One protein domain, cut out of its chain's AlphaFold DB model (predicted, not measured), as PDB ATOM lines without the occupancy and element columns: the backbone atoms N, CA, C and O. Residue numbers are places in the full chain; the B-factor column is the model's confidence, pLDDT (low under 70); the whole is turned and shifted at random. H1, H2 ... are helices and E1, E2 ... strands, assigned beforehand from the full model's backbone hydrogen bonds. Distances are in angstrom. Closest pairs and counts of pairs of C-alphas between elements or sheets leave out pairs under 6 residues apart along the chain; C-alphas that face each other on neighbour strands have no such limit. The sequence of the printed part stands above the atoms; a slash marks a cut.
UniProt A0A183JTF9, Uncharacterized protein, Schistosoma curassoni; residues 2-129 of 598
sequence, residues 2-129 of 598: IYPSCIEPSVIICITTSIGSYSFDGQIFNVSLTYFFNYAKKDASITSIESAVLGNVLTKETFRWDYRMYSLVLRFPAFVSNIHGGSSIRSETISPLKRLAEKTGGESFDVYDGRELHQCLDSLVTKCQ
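What this domain is: This is residues 2 to 129 of the 598 residues of an uncharacterized protein of Schistosoma curassoni (UniProt A0A183JTF9). With little regular structure, this is a small parallel sheet, order E1 E2 E3, between H3 on one face and H2 on the other; residues 33 to 42, 54 to 60 and 84 to 89 stick out. Mixed in class, the 128 printed residues hold 46 in named elements: E1 H1 E2 H2 E3 H3. The whole is loose, radius of gyration of the C-alphas 17.6 A, spanning 53 by 41 by 25 A.

Where its parts are: E2 is residues 67 to 74, 22.6 A long; E1, 10 to 16, 19.0 A, begins at C-alpha (150.650, 147.559, 210.272); E3 is 108 to 111. H3, 114 to 127, 20.2 A, ends at C-alpha (151.827, 159.494, 209.279); H2 is 96 to 104, H1 44 to 47.

How they stand to each other: Across the parallel neighbours E1 and E2, N 14 and O 70 are within hydrogen-bond range, 2.8 A; across the parallel neighbours E2 and E3, N 109 and O 71 are, 2.8 A. E1, H1, E2 and E2, H2, E3 are strand-helix-strand units, parallel neighbours with a helix between, their crossovers right-handed. Three layers, helices on both faces: H2 has height 7.3 A, closest C-alphas Met 69 and Ala 101, 4.9 A; H3 9.7 A, Val 111 and Leu 117, 5.8 A. H1 is not on the sheet. Every O i to N i+4 pair is within range in H2, 9 of 10 in H3; H1 is too short.

The domain as a whole: The farthest C-alphas, Tyr 3 and Ser 81, are 53.8 A apart. The printed part has no cut; links E1 to H1, H1 to E2 and E2 to H2 are long. Residues 18 to 56 and 80 to 94 have pLDDT under 70.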
ATOM      1  N   ILE A   2     148.184 146.033 229.237       90.12
ATOM      2  CA  ILE A   2     148.467 146.311 227.828       90.12
ATOM      3  C   ILE A   2     149.868 146.916 227.696       90.12
ATOM      4  O   ILE A   2     150.087 148.031 228.148       90.12
ATOM      5  N   TYR A   3     150.810 146.214 227.069       90.88
ATOM      6  CA  TYR A   3     152.196 146.684 226.935       90.88
ATOM      7  C   TYR A   3     152.430 147.410 225.599       90.88
ATOM      8  O   TYR A   3     152.353 146.755 224.557       90.88
ATOM      9  N   PRO A   4     152.766 148.718 225.593       87.69
ATOM     10  CA  PRO A   4     153.049 149.472 224.365       87.69
ATOM     11  C   PRO A   4     154.241 148.994 223.552       87.69
ATOM     12  O   PRO A   4     154.270 149.254 222.356       87.69
ATOM     13  N   SER A   5     155.196 148.268 224.139       85.25
ATOM     14  CA  SER A   5     156.305 147.711 223.354       85.25
ATOM     15  C   SER A   5     155.928 146.461 222.560       85.25
ATOM     16  O   SER A   5     156.660 146.076 221.654       85.25
ATOM     17  N   CYS A   6     154.834 145.782 222.915       86.12
ATOM     18  CA  CYS A   6     154.403 144.547 222.262       86.12
ATOM     19  C   CYS A   6     153.542 144.881 221.040       86.12
ATOM     20  O   CYS A   6     152.321 144.724 221.076       86.12
ATOM     21  N   ILE A   7     154.187 145.388 219.989       87.06
ATOM     22  CA  ILE A   7     153.523 145.850 218.769       87.06
ATOM     23  C   ILE A   7     154.102 145.186 217.526       87.06
ATOM     24  O   ILE A   7     155.283 144.847 217.462       87.06
ATOM     25  N   GLU A   8     153.254 145.053 216.523       87.12
ATOM     26  CA  GLU A   8     153.597 144.658 215.166       87.12
ATOM     27  C   GLU A   8     152.883 145.656 214.242       87.12
ATOM     28  O   GLU A   8     151.754 145.414 213.803       87.12
ATOM     29  N   PRO A   9     153.486 146.844 214.046       86.19
ATOM     30  CA  PRO A   9     152.810 147.958 213.402       86.19
ATOM     31  C   PRO A   9     152.437 147.595 211.966       86.19
ATOM     32  O   PRO A   9     153.292 147.194 211.177       86.19
ATOM     33  N   SER A  10     151.164 147.792 211.621       89.12
ATOM     34  CA  SER A  10     150.650 147.559 210.272       89.12
ATOM     35  C   SER A  10     149.927 148.800 209.771       89.12
ATOM     36  O   SER A  10     149.013 149.322 210.419       89.12
ATOM     37  N   VAL A  11     150.360 149.288 208.610       91.25
ATOM     38  CA  VAL A  11     149.728 150.411 207.921       91.25
ATOM     39  C   VAL A  11     149.191 149.915 206.589       91.25
ATOM     40  O   VAL A  11     149.946 149.456 205.737       91.25
ATOM     41  N   ILE A  12     147.877 150.016 206.417       90.75
ATOM     42  CA  ILE A  12     147.175 149.585 205.211       90.75
ATOM     43  C   ILE A  12     146.814 150.827 204.409       90.75
ATOM     44  O   ILE A  12     146.089 151.690 204.898       90.75
ATOM     45  N   ILE A  13     147.284 150.903 203.167       91.44
ATOM     46  CA  ILE A  13     146.875 151.939 202.216       91.44
ATOM     47  C   ILE A  13     145.903 151.289 201.235       91.44
ATOM     48  O   ILE A  13     146.294 150.480 200.396       91.44
ATOM     49  N   CYS A  14     144.621 151.612 201.367       89.25
ATOM     50  CA  CYS A  14     143.575 151.096 200.498       89.25
ATOM     51  C   CYS A  14     143.304 152.097 199.378       89.25
ATOM     52  O   CYS A  14     142.700 153.145 199.612       89.25
ATOM     53  N   ILE A  15     143.764 151.767 198.172       89.38
ATOM     54  CA  ILE A  15     143.583 152.592 196.977       89.38
ATOM     55  C   ILE A  15     142.368 152.071 196.211       89.38
ATOM     56  O   ILE A  15     142.360 150.915 195.784       89.38
ATOM     57  N   THR A  16     141.349 152.908 196.029       84.81
ATOM     58  CA  THR A  16     140.124 152.542 195.304       84.81
ATOM     59  C   THR A  16     139.728 153.619 194.298       84.81
ATOM     60  O   THR A  16     140.038 154.795 194.466       84.81
ATOM     61  N   THR A  17     139.052 153.222 193.220       73.19
ATOM     62  CA  THR A  17     138.558 154.140 192.176       73.19
ATOM     63  C   THR A  17     137.072 154.479 192.334       73.19
ATOM     64  O   THR A  17     136.614 155.485 191.802       73.19
ATOM     65  N   SER A  18     136.303 153.671 193.074       63.81
ATOM     66  CA  SER A  18     134.863 153.863 193.287       63.81
ATOM     67  C   SER A  18     134.450 153.637 194.742       63.81
ATOM     68  O   SER A  18     135.039 152.830 195.458       63.81
ATOM     69  N   ILE A  19     133.396 154.341 195.167       61.50
ATOM     70  CA  ILE A  19     132.760 154.183 196.492       61.50
ATOM     71  C   ILE A  19     131.735 153.036 196.487       61.50
ATOM     72  O   ILE A  19     131.418 152.492 197.541       61.50
ATOM     73  N   GLY A  20     131.223 152.658 195.310       57.19
ATOM     74  CA  GLY A  20     130.303 151.533 195.163       57.19
ATOM     75  C   GLY A  20     131.022 150.204 195.376       57.19
ATOM     76  O   GLY A  20     131.966 149.889 194.647       57.19
ATOM     77  N   SER A  21     130.577 149.436 196.367       56.25
ATOM     78  CA  SER A  21     130.941 148.032 196.541       56.25
ATOM     79  C   SER A  21     129.871 147.146 195.901       56.25
ATOM     80  O   SER A  21     128.670 147.360 196.080       56.25
ATOM     81  N   TYR A  22     130.314 146.141 195.149       53.81
ATOM     82  CA  TYR A  22     129.447 145.116 194.578       53.81
ATOM     83  C   TYR A  22     129.670 143.817 195.349       53.81
ATOM     84  O   TYR A  22     130.791 143.310 195.393       53.81
ATOM     85  N   SER A  23     128.615 143.292 195.975       53.66
ATOM     86  CA  SER A  23     128.609 141.911 196.468       53.66
ATOM     87  C   SER A  23     128.182 140.970 195.339       53.66
ATOM     88  O   SER A  23     127.403 141.365 194.469       53.66
ATOM     89  N   PHE A  24     128.671 139.728 195.353       48.00
ATOM     90  CA  PHE A  24     128.342 138.705 194.349       48.00
ATOM     91  C   PHE A  24     126.832 138.385 194.303       48.00
ATOM     92  O   PHE A  24     126.325 137.984 193.261       48.00
ATOM     93  N   ASP A  25     126.100 138.683 195.385       54.31
ATOM     94  CA  ASP A  25     124.632 138.588 195.486       54.31
ATOM     95  C   ASP A  25     123.864 139.737 194.796       54.31
ATOM     96  O   ASP A  25     122.657 139.889 194.977       54.31
ATOM     97  N   GLY A  26     124.532 140.592 194.016       45.84
ATOM     98  CA  GLY A  26     123.866 141.611 193.195       45.84
ATOM     99  C   GLY A  26     123.264 142.792 193.969       45.84
ATOM    100  O   GLY A  26     122.692 143.692 193.356       45.84
ATOM    101  N   GLN A  27     123.420 142.852 195.295       45.78
ATOM    102  CA  GLN A  27     123.047 144.037 196.067       45.78
ATOM    103  C   GLN A  27     124.087 145.142 195.859       45.78
ATOM    104  O   GLN A  27     125.225 145.064 196.328       45.78
ATOM    105  N   ILE A  28     123.684 146.178 195.124       41.16
ATOM    106  CA  ILE A  28     124.447 147.413 194.969       41.16
ATOM    107  C   ILE A  28     124.303 148.206 196.272       41.16
ATOM    108  O   ILE A  28     123.231 148.738 196.558       41.16
ATOM    109  N   PHE A  29     125.379 148.338 197.049       47.03
ATOM    110  CA  PHE A  29     125.405 149.235 198.210       47.03
ATOM    111  C   PHE A  29     125.598 150.687 197.746       47.03
ATOM    112  O   PHE A  29     126.635 151.311 197.972       47.03
ATOM    113  N   ASN A  30     124.597 151.236 197.055       36.75
ATOM    114  CA  ASN A  30     124.544 152.658 196.727       36.75
ATOM    115  C   ASN A  30     123.987 153.425 197.932       36.75
ATOM    116  O   ASN A  30     122.781 153.504 198.137       36.75
ATOM    117  N   VAL A  31     124.875 154.039 198.716       48.47
ATOM    118  CA  VAL A  31     124.521 154.856 199.898       48.47
ATOM    119  C   VAL A  31     123.854 156.194 199.521       48.47
ATOM    120  O   VAL A  31     123.397 156.931 200.387       48.47
ATOM    121  N   SER A  32     123.724 156.524 198.232       37.44
ATOM    122  CA  SER A  32     123.204 157.834 197.818       37.44
ATOM    123  C   SER A  32     121.671 157.978 197.831       37.44
ATOM    124  O   SER A  32     121.183 159.039 197.456       37.44
ATOM    125  N   LEU A  33     120.900 156.964 198.251       33.75
ATOM    126  CA  LEU A  33     119.424 157.015 198.211       33.75
ATOM    127  C   LEU A  33     118.717 156.414 199.439       33.75
ATOM    128  O   LEU A  33     117.553 156.038 199.366       33.75
ATOM    129  N   THR A  34     119.384 156.351 200.594       36.69
ATOM    130  CA  THR A  34     118.778 155.845 201.844       36.69
ATOM    131  C   THR A  34     118.650 156.939 202.903       36.69
ATOM    132  O   THR A  34     119.018 156.751 204.056       36.69
ATOM    133  N   TYR A  35     118.126 158.105 202.517       39.22
ATOM    134  CA  TYR A  35     117.727 159.143 203.477       39.22
ATOM    135  C   TYR A  35     116.265 159.025 203.940       39.22
ATOM    136  O   TYR A  35     115.832 159.853 204.733       39.22
ATOM    137  N   PHE A  36     115.507 158.010 203.493       32.19
ATOM    138  CA  PHE A  36     114.058 157.968 203.746       32.19
ATOM    139  C   PHE A  36     113.471 156.742 204.450       32.19
ATOM    140  O   PHE A  36     112.295 156.789 204.787       32.19
ATOM    141  N   PHE A  37     114.235 155.701 204.785       28.86
ATOM    142  CA  PHE A  37     113.704 154.640 205.651       28.86
ATOM    143  C   PHE A  37     114.713 154.216 206.718       28.86
ATOM    144  O   PHE A  37     115.719 153.563 206.455       28.86
ATOM    145  N   ASN A  38     114.405 154.617 207.954       35.22
ATOM    146  CA  ASN A  38     114.881 153.978 209.174       35.22
ATOM    147  C   ASN A  38     114.464 152.501 209.141       35.22
ATOM    148  O   ASN A  38     113.271 152.231 209.200       35.22
ATOM    149  N   TYR A  39     115.424 151.580 209.023       33.06
ATOM    150  CA  TYR A  39     115.572 150.325 209.784       33.06
ATOM    151  C   TYR A  39     116.621 149.427 209.095       33.06
ATOM    152  O   TYR A  39     116.666 149.329 207.875       33.06
ATOM    153  N   ALA A  40     117.444 148.747 209.902       30.47
ATOM    154  CA  ALA A  40     118.461 147.750 209.525       30.47
ATOM    155  C   ALA A  40     119.773 148.274 208.895       30.47
ATOM    156  O   ALA A  40     120.117 148.047 207.740       30.47
ATOM    157  N   LYS A  41     120.592 148.880 209.757       36.12
ATOM    158  CA  LYS A  41     122.031 149.087 209.572       36.12
ATOM    159  C   LYS A  41     122.760 147.728 209.548       36.12
ATOM    160  O   LYS A  41     123.177 147.240 210.595       36.12
ATOM    161  N   LYS A  42     122.887 147.094 208.380       36.53
ATOM    162  CA  LYS A  42     123.811 145.967 208.157       36.53
ATOM    163  C   LYS A  42     124.884 146.392 207.158       36.53
ATOM    164  O   LYS A  42     124.700 146.305 205.950       36.53
ATOM    165  N   ASP A  43     126.005 146.874 207.693       41.91
ATOM    166  CA  ASP A  43     127.234 147.136 206.940       41.91
ATOM    167  C   ASP A  43     127.834 145.781 206.497       41.91
ATOM    168  O   ASP A  43     128.628 145.167 207.212       41.91
ATOM    169  N   ALA A  44     127.421 145.280 205.329       40.59
ATOM    170  CA  ALA A  44     127.727 143.925 204.851       40.59
ATOM    171  C   ALA A  44     129.229 143.607 204.684       40.59
ATOM    172  O   ALA A  44     129.605 142.438 204.647       40.59
ATOM    173  N   SER A  45     130.103 144.620 204.620       47.00
ATOM    174  CA  SER A  45     131.558 144.422 204.543       47.00
ATOM    175  C   SER A  45     132.201 144.024 205.876       47.00
ATOM    176  O   SER A  45     133.339 143.571 205.878       47.00
ATOM    177  N   ILE A  46     131.518 144.235 207.007       46.12
ATOM    178  CA  ILE A  46     132.057 143.948 208.347       46.12
ATOM    179  C   ILE A  46     131.535 142.594 208.847       46.12
ATOM    180  O   ILE A  46     132.295 141.812 209.411       46.12
ATOM    181  N   THR A  47     130.270 142.272 208.562       43.81
ATOM    182  CA  THR A  47     129.609 141.044 209.036       43.81
ATOM    183  C   THR A  47     130.181 139.750 208.453       43.81
ATOM    184  O   THR A  47     130.086 138.713 209.097       43.81
ATOM    185  N   SER A  48     130.798 139.773 207.264       49.41
ATOM    186  CA  SER A  48     131.441 138.580 206.683       49.41
ATOM    187  C   SER A  48     132.787 138.230 207.331       49.41
ATOM    188  O   SER A  48     133.251 137.102 207.198       49.41
ATOM    189  N   ILE A  49     133.409 139.173 208.047       50.09
ATOM    190  CA  ILE A  49     134.709 138.986 208.716       50.09
ATOM    191  C   ILE A  49     134.524 138.418 210.133       50.09
ATOM    192  O   ILE A  49     135.394 137.708 210.633       50.09
ATOM    193  N   GLU A  50     133.385 138.686 210.778       49.06
ATOM    194  CA  GLU A  50     133.127 138.304 212.175       49.06
ATOM    195  C   GLU A  50     133.098 136.784 212.416       49.06
ATOM    196  O   GLU A  50     133.386 136.356 213.534       49.06
ATOM    197  N   SER A  51     132.799 135.967 211.395       48.06
ATOM    198  CA  SER A  51     132.647 134.511 211.551       48.06
ATOM    199  C   SER A  51     133.912 133.690 211.279       48.06
ATOM    200  O   SER A  51     133.864 132.473 211.438       48.06
ATOM    201  N   ALA A  52     135.010 134.305 210.825       52.62
ATOM    202  CA  ALA A  52     136.143 133.576 210.241       52.62
ATOM    203  C   ALA A  52     137.455 133.653 211.039       52.62
ATOM    204  O   ALA A  52     138.443 133.090 210.592       52.62
ATOM    205  N   VAL A  53     137.505 134.353 212.181       56.69
ATOM    206  CA  VAL A  53     138.755 134.517 212.947       56.69
ATOM    207  C   VAL A  53     138.594 133.973 214.365       56.69
ATOM    208  O   VAL A  53     137.843 134.522 215.180       56.69
ATOM    209  N   LEU A  54     139.325 132.901 214.681       52.91
ATOM    210  CA  LEU A  54     139.391 132.341 216.031       52.91
ATOM    211  C   LEU A  54     139.959 133.382 217.017       52.91
ATOM    212  O   LEU A  54     141.062 133.894 216.841       52.91
ATOM    213  N   GLY A  55     139.205 133.690 218.081       56.62
ATOM    214  CA  GLY A  55     139.607 134.648 219.128       56.62
ATOM    215  C   GLY A  55     138.812 135.953 219.193       56.62
ATOM    216  O   GLY A  55     139.040 136.740 220.112       56.62
ATOM    217  N   ASN A  56     137.820 136.144 218.315       64.00
ATOM    218  CA  ASN A  56     136.933 137.318 218.324       64.00
ATOM    219  C   ASN A  56     136.121 137.483 219.634       64.00
ATOM    220  O   ASN A  56     135.599 138.552 219.917       64.00
ATOM    221  N   VAL A  57     136.048 136.454 220.489       72.31
ATOM    222  CA  VAL A  57     135.376 136.536 221.802       72.31
ATOM    223  C   VAL A  57     136.076 137.524 222.746       72.31
ATOM    224  O   VAL A  57     135.424 138.166 223.561       72.31
ATOM    225  N   LEU A  58     137.400 137.688 222.626       82.31
ATOM    226  CA  LEU A  58     138.186 138.548 223.518       82.31
ATOM    227  C   LEU A  58     138.422 139.956 222.961       82.31
ATOM    228  O   LEU A  58     139.005 140.790 223.655       82.31
ATOM    229  N   THR A  59     137.989 140.251 221.736       84.94
ATOM    230  CA  THR A  59     138.201 141.544 221.071       84.94
ATOM    231  C   THR A  59     136.901 142.070 220.487       84.94
ATOM    232  O   THR A  59     136.248 141.392 219.713       84.94
ATOM    233  N   LYS A  60     136.534 143.315 220.801       84.88
ATOM    234  CA  LYS A  60     135.303 143.944 220.286       84.88
ATOM    235  C   LYS A  60     135.378 144.317 218.804       84.88
ATOM    236  O   LYS A  60     134.358 144.598 218.183       84.88
ATOM    237  N   GLU A  61     136.585 144.470 218.276       85.06
ATOM    238  CA  GLU A  61     136.853 145.041 216.961       85.06
ATOM    239  C   GLU A  61     137.745 144.088 216.161       85.06
ATOM    240  O   GLU A  61     138.580 143.391 216.727       85.06
ATOM    241  N   THR A  62     137.595 144.096 214.836       81.44
ATOM    242  CA  THR A  62     138.333 143.225 213.904       81.44
ATOM    243  C   THR A  62     139.776 143.670 213.645       81.44
ATOM    244  O   THR A  62     140.505 143.022 212.898       81.44
ATOM    245  N   PHE A  63     140.197 144.794 214.223       86.31
ATOM    246  CA  PHE A  63     141.525 145.372 214.053       86.31
ATOM    247  C   PHE A  63     142.228 145.512 215.401       86.31
ATOM    248  O   PHE A  63     141.592 145.596 216.451       86.31
ATOM    249  N   ARG A  64     143.561 145.550 215.363       88.69
ATOM    250  CA  ARG A  64     144.398 145.776 216.542       88.69
ATOM    251  C   ARG A  64     144.675 147.259 216.752       88.69
ATOM    252  O   ARG A  64     144.487 148.090 215.876       88.69
ATOM    253  N   TRP A  65     145.171 147.580 217.933       90.69
ATOM    254  CA  TRP A  65     145.499 148.937 218.359       90.69
ATOM    255  C   TRP A  65     146.691 149.593 217.642       90.69
ATOM    256  O   TRP A  65     146.850 150.812 217.673       90.69
ATOM    257  N   ASP A  66     147.523 148.781 216.997       91.44
ATOM    258  CA  ASP A  66     148.676 149.140 216.173       91.44
ATOM    259  C   ASP A  66     148.364 149.067 214.663       91.44
ATOM    260  O   ASP A  66     149.263 149.224 213.831       91.44
ATOM    261  N   TYR A  67     147.091 148.848 214.298       90.69
ATOM    262  CA  TYR A  67     146.613 148.827 212.914       90.69
ATOM    263  C   TYR A  67     146.025 150.173 212.525       90.69
ATOM    264  O   TYR A  67     145.113 150.673 213.178       90.69
ATOM    265  N   ARG A  68     146.503 150.729 211.411       91.62
ATOM    266  CA  ARG A  68     145.960 151.964 210.835       91.62
ATOM    267  C   ARG A  68     145.685 151.786 209.357       91.62
ATOM    268  O   ARG A  68     146.528 151.289 208.614       91.62
ATOM    269  N   MET A  69     144.508 152.222 208.938       91.25
ATOM    270  CA  MET A  69     144.080 152.190 207.552       91.25
ATOM    271  C   MET A  69     143.966 153.611 207.017       91.25
ATOM    272  O   MET A  69     143.218 154.425 207.557       91.25
ATOM    273  N   TYR A  70     144.666 153.881 205.924       91.94
ATOM    274  CA  TYR A  70     144.476 155.073 205.116       91.94
ATOM    275  C   TYR A  70     143.726 154.693 203.849       91.94
ATOM    276  O   TYR A  70     144.065 153.718 203.176       91.94
ATOM    277  N   SER A  71     142.682 155.447 203.535       89.69
ATOM    278  CA  SER A  71     141.897 155.255 202.321       89.69
ATOM    279  C   SER A  71     142.276 156.321 201.311       89.69
ATOM    280  O   SER A  71     142.366 157.490 201.668       89.69
ATOM    281  N   LEU A  72     142.501 155.930 200.065       89.94
ATOM    282  CA  LEU A  72     142.865 156.838 198.990       89.94
ATOM    283  C   LEU A  72     141.914 156.586 197.819       89.94
ATOM    284  O   LEU A  72     142.025 155.580 197.115       89.94
ATOM    285  N   VAL A  73     140.930 157.471 197.665       87.88
ATOM    286  CA  VAL A  73     139.886 157.366 196.643       87.88
ATOM    287  C   VAL A  73     140.286 158.230 195.454       87.88
ATOM    288  O   VAL A  73     140.288 159.458 195.532       87.88
ATOM    289  N   LEU A  74     140.630 157.580 194.345       87.44
ATOM    290  CA  LEU A  74     141.066 158.228 193.111       87.44
ATOM    291  C   LEU A  74     139.850 158.635 192.271       87.44
ATOM    292  O   LEU A  74     139.219 157.795 191.629       87.44
ATOM    293  N   ARG A  75     139.540 159.930 192.253       83.69
ATOM    294  CA  ARG A  75     138.445 160.555 191.495       83.69
ATOM    295  C   ARG A  75     138.982 161.430 190.365       83.69
ATOM    296  O   ARG A  75     138.629 162.601 190.254       83.69
ATOM    297  N   PHE A  76     139.836 160.859 189.519       83.50
ATOM    298  CA  PHE A  76     140.352 161.573 188.354       83.50
ATOM    299  C   PHE A  76     139.225 161.846 187.348       83.50
ATOM    300  O   PHE A  76     138.607 160.892 186.860       83.50
ATOM    301  N   PRO A  77     138.932 163.116 187.015       79.00
ATOM    302  CA  PRO A  77     137.964 163.417 185.978       79.00
ATOM    303  C   PRO A  77     138.515 162.950 184.625       79.00
ATOM    304  O   PRO A  77     139.655 163.233 184.271       79.00
ATOM    305  N   ALA A  78     137.685 162.262 183.842       73.62
ATOM    306  CA  ALA A  78     138.056 161.840 182.489       73.62
ATOM    307  C   ALA A  78     138.189 163.025 181.508       73.62
ATOM    308  O   ALA A  78     138.828 162.891 180.468       73.62
ATOM    309  N   PHE A  79     137.601 164.183 181.838       72.38
ATOM    310  CA  PHE A  79     137.585 165.380 180.997       72.38
ATOM    311  C   PHE A  79     138.101 166.612 181.758       72.38
ATOM    312  O   PHE A  79     137.659 166.915 182.866       72.38
ATOM    313  N   VAL A  80     139.020 167.346 181.122       62.38
ATOM    314  CA  VAL A  80     139.747 168.517 181.661       62.38
ATOM    315  C   VAL A  80     138.821 169.719 181.930       62.38
ATOM    316  O   VAL A  80     139.131 170.594 182.737       62.38
ATOM    317  N   SER A  81     137.642 169.758 181.306       55.94
ATOM    318  CA  SER A  81     136.654 170.839 181.438       55.94
ATOM    319  C   SER A  81     136.077 171.004 182.851       55.94
ATOM    320  O   SER A  81     135.579 172.081 183.167       55.94
ATOM    321  N   ASN A  82     136.214 170.005 183.731       55.22
ATOM    322  CA  ASN A  82     135.755 170.081 185.125       55.22
ATOM    323  C   ASN A  82     136.767 170.719 186.098       55.22
ATOM    324  O   ASN A  82     136.461 170.866 187.278       55.22
ATOM    325  N   ILE A  83     137.962 171.105 185.637       55.47
ATOM    326  CA  ILE A  83     139.051 171.576 186.518       55.47
ATOM    327  C   ILE A  83     138.870 173.049 186.938       55.47
ATOM    328  O   ILE A  83     139.362 173.459 187.986       55.47
ATOM    329  N   HIS A  84     138.111 173.847 186.177       47.75
ATOM    330  CA  HIS A  84     137.963 175.294 186.419       47.75
ATOM    331  C   HIS A  84     136.800 175.673 187.354       47.75
ATOM    332  O   HIS A  84     136.583 176.853 187.622       47.75
ATOM    333  N   GLY A  85     136.070 174.694 187.897       48.31
ATOM    334  CA  GLY A  85     135.053 174.913 188.927       48.31
ATOM    335  C   GLY A  85     135.671 175.094 190.313       48.31
ATOM    336  O   GLY A  85     135.437 174.280 191.207       48.31
ATOM    337  N   GLY A  86     136.480 176.139 190.497       48.56
ATOM    338  CA  GLY A  86     136.886 176.578 191.829       48.56
ATOM    339  C   GLY A  86     135.635 176.822 192.676       48.56
ATOM    340  O   GLY A  86     134.762 177.587 192.282       48.56
ATOM    341  N   SER A  87     135.546 176.162 193.831       45.97
ATOM    342  CA  SER A  87     134.454 176.308 194.808       45.97
ATOM    343  C   SER A  87     133.133 175.568 194.526       45.97
ATOM    344  O   SER A  87     132.087 175.984 195.026       45.97
ATOM    345  N   SER A  88     133.142 174.418 193.837       47.44
ATOM    346  CA  SER A  88     132.074 173.436 194.103       47.44
ATOM    347  C   SER A  88     132.324 172.835 195.482       47.44
ATOM    348  O   SER A  88     133.374 172.230 195.707       47.44
ATOM    349  N   ILE A  89     131.369 173.004 196.399       46.41
ATOM    350  CA  ILE A  89     131.328 172.335 197.704       46.41
ATOM    351  C   ILE A  89     131.672 170.861 197.470       46.41
ATOM    352  O   ILE A  89     130.918 170.133 196.820       46.41
ATOM    353  N   ARG A  90     132.861 170.442 197.918       56.78
ATOM    354  CA  ARG A  90     133.284 169.043 197.858       56.78
ATOM    355  C   ARG A  90     132.319 168.301 198.770       56.78
ATOM    356  O   ARG A  90     132.404 168.446 199.984       56.78
ATOM    357  N   SER A  91     131.349 167.594 198.194       51.66
ATOM    358  CA  SER A  91     130.443 166.773 198.992       51.66
ATOM    359  C   SER A  91     131.306 165.766 199.739       51.66
ATOM    360  O   SER A  91     131.979 164.947 199.109       51.66
ATOM    361  N   GLU A  92     131.346 165.870 201.069       55.44
ATOM    362  CA  GLU A  92     131.922 164.837 201.915       55.44
ATOM    363  C   GLU A  92     131.088 163.572 201.726       55.44
ATOM    364  O   GLU A  92     130.132 163.294 202.448       55.44
ATOM    365  N   THR A  93     131.427 162.788 200.710       60.38
ATOM    366  CA  THR A  93     130.812 161.489 200.496       60.38
ATOM    367  C   THR A  93     131.269 160.593 201.639       60.38
ATOM    368  O   THR A  93     132.422 160.158 201.677       60.38
ATOM    369  N   ILE A  94     130.384 160.348 202.603       65.25
ATOM    370  CA  ILE A  94     130.630 159.447 203.729       65.25
ATOM    371  C   ILE A  94     130.705 158.023 203.169       65.25
ATOM    372  O   ILE A  94     129.697 157.323 203.067       65.25
ATOM    373  N   SER A  95     131.899 157.598 202.760       72.12
ATOM    374  CA  SER A  95     132.138 156.231 202.309       72.12
ATOM    375  C   SER A  95     132.272 155.289 203.518       72.12
ATOM    376  O   SER A  95     132.780 155.691 204.572       72.12
ATOM    377  N   PRO A  96     131.856 154.013 203.405       76.12
ATOM    378  CA  PRO A  96     132.127 153.009 204.439       76.12
ATOM    379  C   PRO A  96     133.627 152.886 204.743       76.12
ATOM    380  O   PRO A  96     134.028 152.692 205.889       76.12
ATOM    381  N   LEU A  97     134.455 153.084 203.715       79.75
ATOM    382  CA  LEU A  97     135.907 153.063 203.810       79.75
ATOM    383  C   LEU A  97     136.455 154.239 204.633       79.75
ATOM    384  O   LEU A  97     137.336 154.028 205.460       79.75
ATOM    385  N   LYS A  98     135.877 155.443 204.492       83.50
ATOM    386  CA  LYS A  98     136.173 156.602 205.353       83.50
ATOM    387  C   LYS A  98     135.860 156.298 206.816       83.50
ATOM    388  O   LYS A  98     136.722 156.481 207.670       83.50
ATOM    389  N   ARG A  99     134.683 155.725 207.105       83.62
ATOM    390  CA  ARG A  99     134.319 155.316 208.477       83.62
ATOM    391  C   ARG A  99     135.294 154.287 209.050       83.62
ATOM    392  O   ARG A  99     135.638 154.374 210.225       83.62
ATOM    393  N   LEU A 100     135.734 153.315 208.249       84.00
ATOM    394  CA  LEU A 100     136.692 152.297 208.685       84.00
ATOM    395  C   LEU A 100     138.090 152.888 208.927       84.00
ATOM    396  O   LEU A 100     138.689 152.611 209.967       84.00
ATOM    397  N   ALA A 101     138.571 153.747 208.024       88.12
ATOM    398  CA  ALA A 101     139.831 154.471 208.178       88.12
ATOM    399  C   ALA A 101     139.832 155.283 209.484       88.12
ATOM    400  O   ALA A 101     140.680 155.058 210.351       88.12
ATOM    401  N   GLU A 102     138.794 156.093 209.709       87.88
ATOM    402  CA  GLU A 102     138.602 156.832 210.962       87.88
ATOM    403  C   GLU A 102     138.493 155.890 212.170       87.88
ATOM    404  O   GLU A 102     139.024 156.193 213.243       87.88
ATOM    405  N   LYS A 103     137.846 154.718 212.032       87.31
ATOM    406  CA  LYS A 103     137.714 153.716 213.107       87.31
ATOM    407  C   LYS A 103     139.075 153.159 213.543       87.31
ATOM    408  O   LYS A 103     139.309 153.090 214.751       87.31
ATOM    409  N   THR A 104     139.983 152.894 212.609       89.44
ATOM    410  CA  THR A 104     141.369 152.455 212.886       89.44
ATOM    411  C   THR A 104     142.310 153.589 213.329       89.44
ATOM    412  O   THR A 104     143.430 153.333 213.743       89.44
ATOM    413  N   GLY A 105     141.864 154.852 213.294       86.38
ATOM    414  CA  GLY A 105     142.708 156.011 213.623       86.38
ATOM    415  C   GLY A 105     143.565 156.515 212.456       86.38
ATOM    416  O   GLY A 105     144.498 157.285 212.678       86.38
ATOM    417  N   GLY A 106     143.262 156.078 211.231       89.19
ATOM    418  CA  GLY A 106     143.784 156.661 209.999       89.19
ATOM    419  C   GLY A 106     142.830 157.697 209.396       89.19
ATOM    420  O   GLY A 106     141.930 158.206 210.062       89.19
ATOM    421  N   GLU A 107     143.048 158.017 208.123       88.19
ATOM    422  CA  GLU A 107     142.360 159.095 207.404       88.19
ATOM    423  C   GLU A 107     141.993 158.656 205.981       88.19
ATOM    424  O   GLU A 107     142.651 157.792 205.395       88.19
ATOM    425  N   SER A 108     140.936 159.244 205.423       88.81
ATOM    426  CA  SER A 108     140.556 159.060 204.023       88.81
ATOM    427  C   SER A 108     140.879 160.296 203.195       88.81
ATOM    428  O   SER A 108     140.446 161.395 203.539       88.81
ATOM    429  N   PHE A 109     141.544 160.097 202.067       88.06
ATOM    430  CA  PHE A 109     141.884 161.127 201.102       88.06
ATOM    431  C   PHE A 109     141.068 160.925 199.826       88.06
ATOM    432  O   PHE A 109     141.133 159.868 199.200       88.06
ATOM    433  N   ASP A 110     140.323 161.955 199.434       86.88
ATOM    434  CA  ASP A 110     139.655 162.026 198.137       86.88
ATOM    435  C   ASP A 110     140.547 162.834 197.185       86.88
ATOM    436  O   ASP A 110     140.742 164.033 197.389       86.88
ATOM    437  N   VAL A 111     141.112 162.173 196.175       88.06
ATOM    438  CA  VAL A 111     142.122 162.745 195.274       88.06
ATOM    439  C   VAL A 111     141.535 162.931 193.882       88.06
ATOM    440  O   VAL A 111     141.105 161.955 193.268       88.06
ATOM    441  N   TYR A 112     141.551 164.157 193.362       85.12
ATOM    442  CA  TYR A 112     140.955 164.495 192.064       85.12
ATOM    443  C   TYR A 112     141.982 164.806 190.972       85.12
ATOM    444  O   TYR A 112     141.682 164.651 189.790       85.12
ATOM    445  N   ASP A 113     143.190 165.224 191.350       86.75
ATOM    446  CA  ASP A 113     144.264 165.587 190.420       86.75
ATOM    447  C   ASP A 113     145.612 164.982 190.841       86.75
ATOM    448  O   ASP A 113     145.840 164.640 192.004       86.75
ATOM    449  N   GLY A 114     146.532 164.840 189.885       87.44
ATOM    450  CA  GLY A 114     147.864 164.285 190.112       87.44
ATOM    451  C   GLY A 114     148.673 165.091 191.131       87.44
ATOM    452  O   GLY A 114     149.478 164.514 191.857       87.44
ATOM    453  N   ARG A 115     148.437 166.406 191.247       88.88
ATOM    454  CA  ARG A 115     149.068 167.251 192.277       88.88
ATOM    455  C   ARG A 115     148.558 166.926 193.680       88.88
ATOM    456  O   ARG A 115     149.363 166.774 194.596       88.88
ATOM    457  N   GLU A 116     147.242 166.758 193.834       87.88
ATOM    458  CA  GLU A 116     146.632 166.346 195.105       87.88
ATOM    459  C   GLU A 116     147.106 164.951 195.521       87.88
ATOM    460  O   GLU A 116     147.328 164.709 196.707       87.88
ATOM    461  N   LEU A 117     147.331 164.051 194.553       90.75
ATOM    462  CA  LEU A 117     147.903 162.733 194.826       90.75
ATOM    463  C   LEU A 117     149.290 162.851 195.463       90.75
ATOM    464  O   LEU A 117     149.537 162.226 196.490       90.75
ATOM    465  N   HIS A 118     150.181 163.657 194.880       91.69
ATOM    466  CA  HIS A 118     151.532 163.846 195.417       91.69
ATOM    467  C   HIS A 118     151.493 164.460 196.821       91.69
ATOM    468  O   HIS A 118     152.105 163.917 197.736       91.69
ATOM    469  N   GLN A 119     150.693 165.512 197.028       91.44
ATOM    470  CA  GLN A 119     150.538 166.136 198.347       91.44
ATOM    471  C   GLN A 119     149.980 165.158 199.397       91.44
ATOM    472  O   GLN A 119     150.411 165.156 200.553       91.44
ATOM    473  N   CYS A 120     149.026 164.311 199.001       91.56
ATOM    474  CA  CYS A 120     148.485 163.261 199.856       91.56
ATOM    475  C   CYS A 120     149.559 162.229 200.225       91.56
ATOM    476  O   CYS A 120     149.688 161.895 201.403       91.56
ATOM    477  N   LEU A 121     150.354 161.766 199.256       92.06
ATOM    478  CA  LEU A 121     151.440 160.814 199.499       92.06
ATOM    479  C   LEU A 121     152.498 161.392 200.447       92.06
ATOM    480  O   LEU A 121     152.866 160.715 201.406       92.06
ATOM    481  N   ASP A 122     152.909 162.648 200.262       92.38
ATOM    482  CA  ASP A 122     153.862 163.320 201.156       92.38
ATOM    483  C   ASP A 122     153.318 163.423 202.590       92.38
ATOM    484  O   ASP A 122     154.017 163.115 203.561       92.38
ATOM    485  N   SER A 123     152.034 163.774 202.749       90.88
ATOM    486  CA  SER A 123     151.386 163.768 204.065       90.88
ATOM    487  C   SER A 123     151.330 162.363 204.669       90.88
ATOM    488  O   SER A 123     151.588 162.197 205.864       90.88
ATOM    489  N   LEU A 124     151.011 161.345 203.869       91.31
ATOM    490  CA  LEU A 124     150.853 159.968 204.324       91.31
ATOM    491  C   LEU A 124     152.179 159.377 204.818       91.31
ATOM    492  O   LEU A 124     152.196 158.741 205.872       91.31
ATOM    493  N   VAL A 125     153.297 159.659 204.140       90.62
ATOM    494  CA  VAL A 125     154.641 159.217 204.563       90.62
ATOM    495  C   VAL A 125     154.941 159.652 206.000       90.62
ATOM    496  O   VAL A 125     155.403 158.841 206.802       90.62
ATOM    497  N   THR A 126     154.602 160.891 206.372       87.19
ATOM    498  CA  THR A 126     154.830 161.391 207.744       87.19
ATOM    499  C   THR A 126     153.956 160.712 208.801       87.19
ATOM    500  O   THR A 126     154.336 160.670 209.972       87.19
ATOM    501  N   LYS A 127     152.804 160.158 208.401       87.31
ATOM    502  CA  LYS A 127     151.827 159.494 209.279       87.31
ATOM    503  C   LYS A 127     152.133 158.001 209.476       87.31
ATOM    504  O   LYS A 127     151.727 157.414 210.484       87.31
ATOM    505  N   CYS A 128     152.921 157.395 208.587       86.31
ATOM    506  CA  CYS A 128     153.352 155.992 208.628       86.31
ATOM    507  C   CYS A 128     154.466 155.698 209.658       86.31
ATOM    508  O   CYS A 128     155.417 154.976 209.371       86.31
ATOM    509  N   GLN A 129     154.369 156.240 210.872       87.00
ATOM    510  CA  GLN A 129     155.340 155.997 211.951       87.00
ATOM    511  C   GLN A 129     154.941 154.786 212.798       87.00
ATOM    512  O   GLN A 129     153.749 154.621 213.043       87.00
TER     513      GLN A 129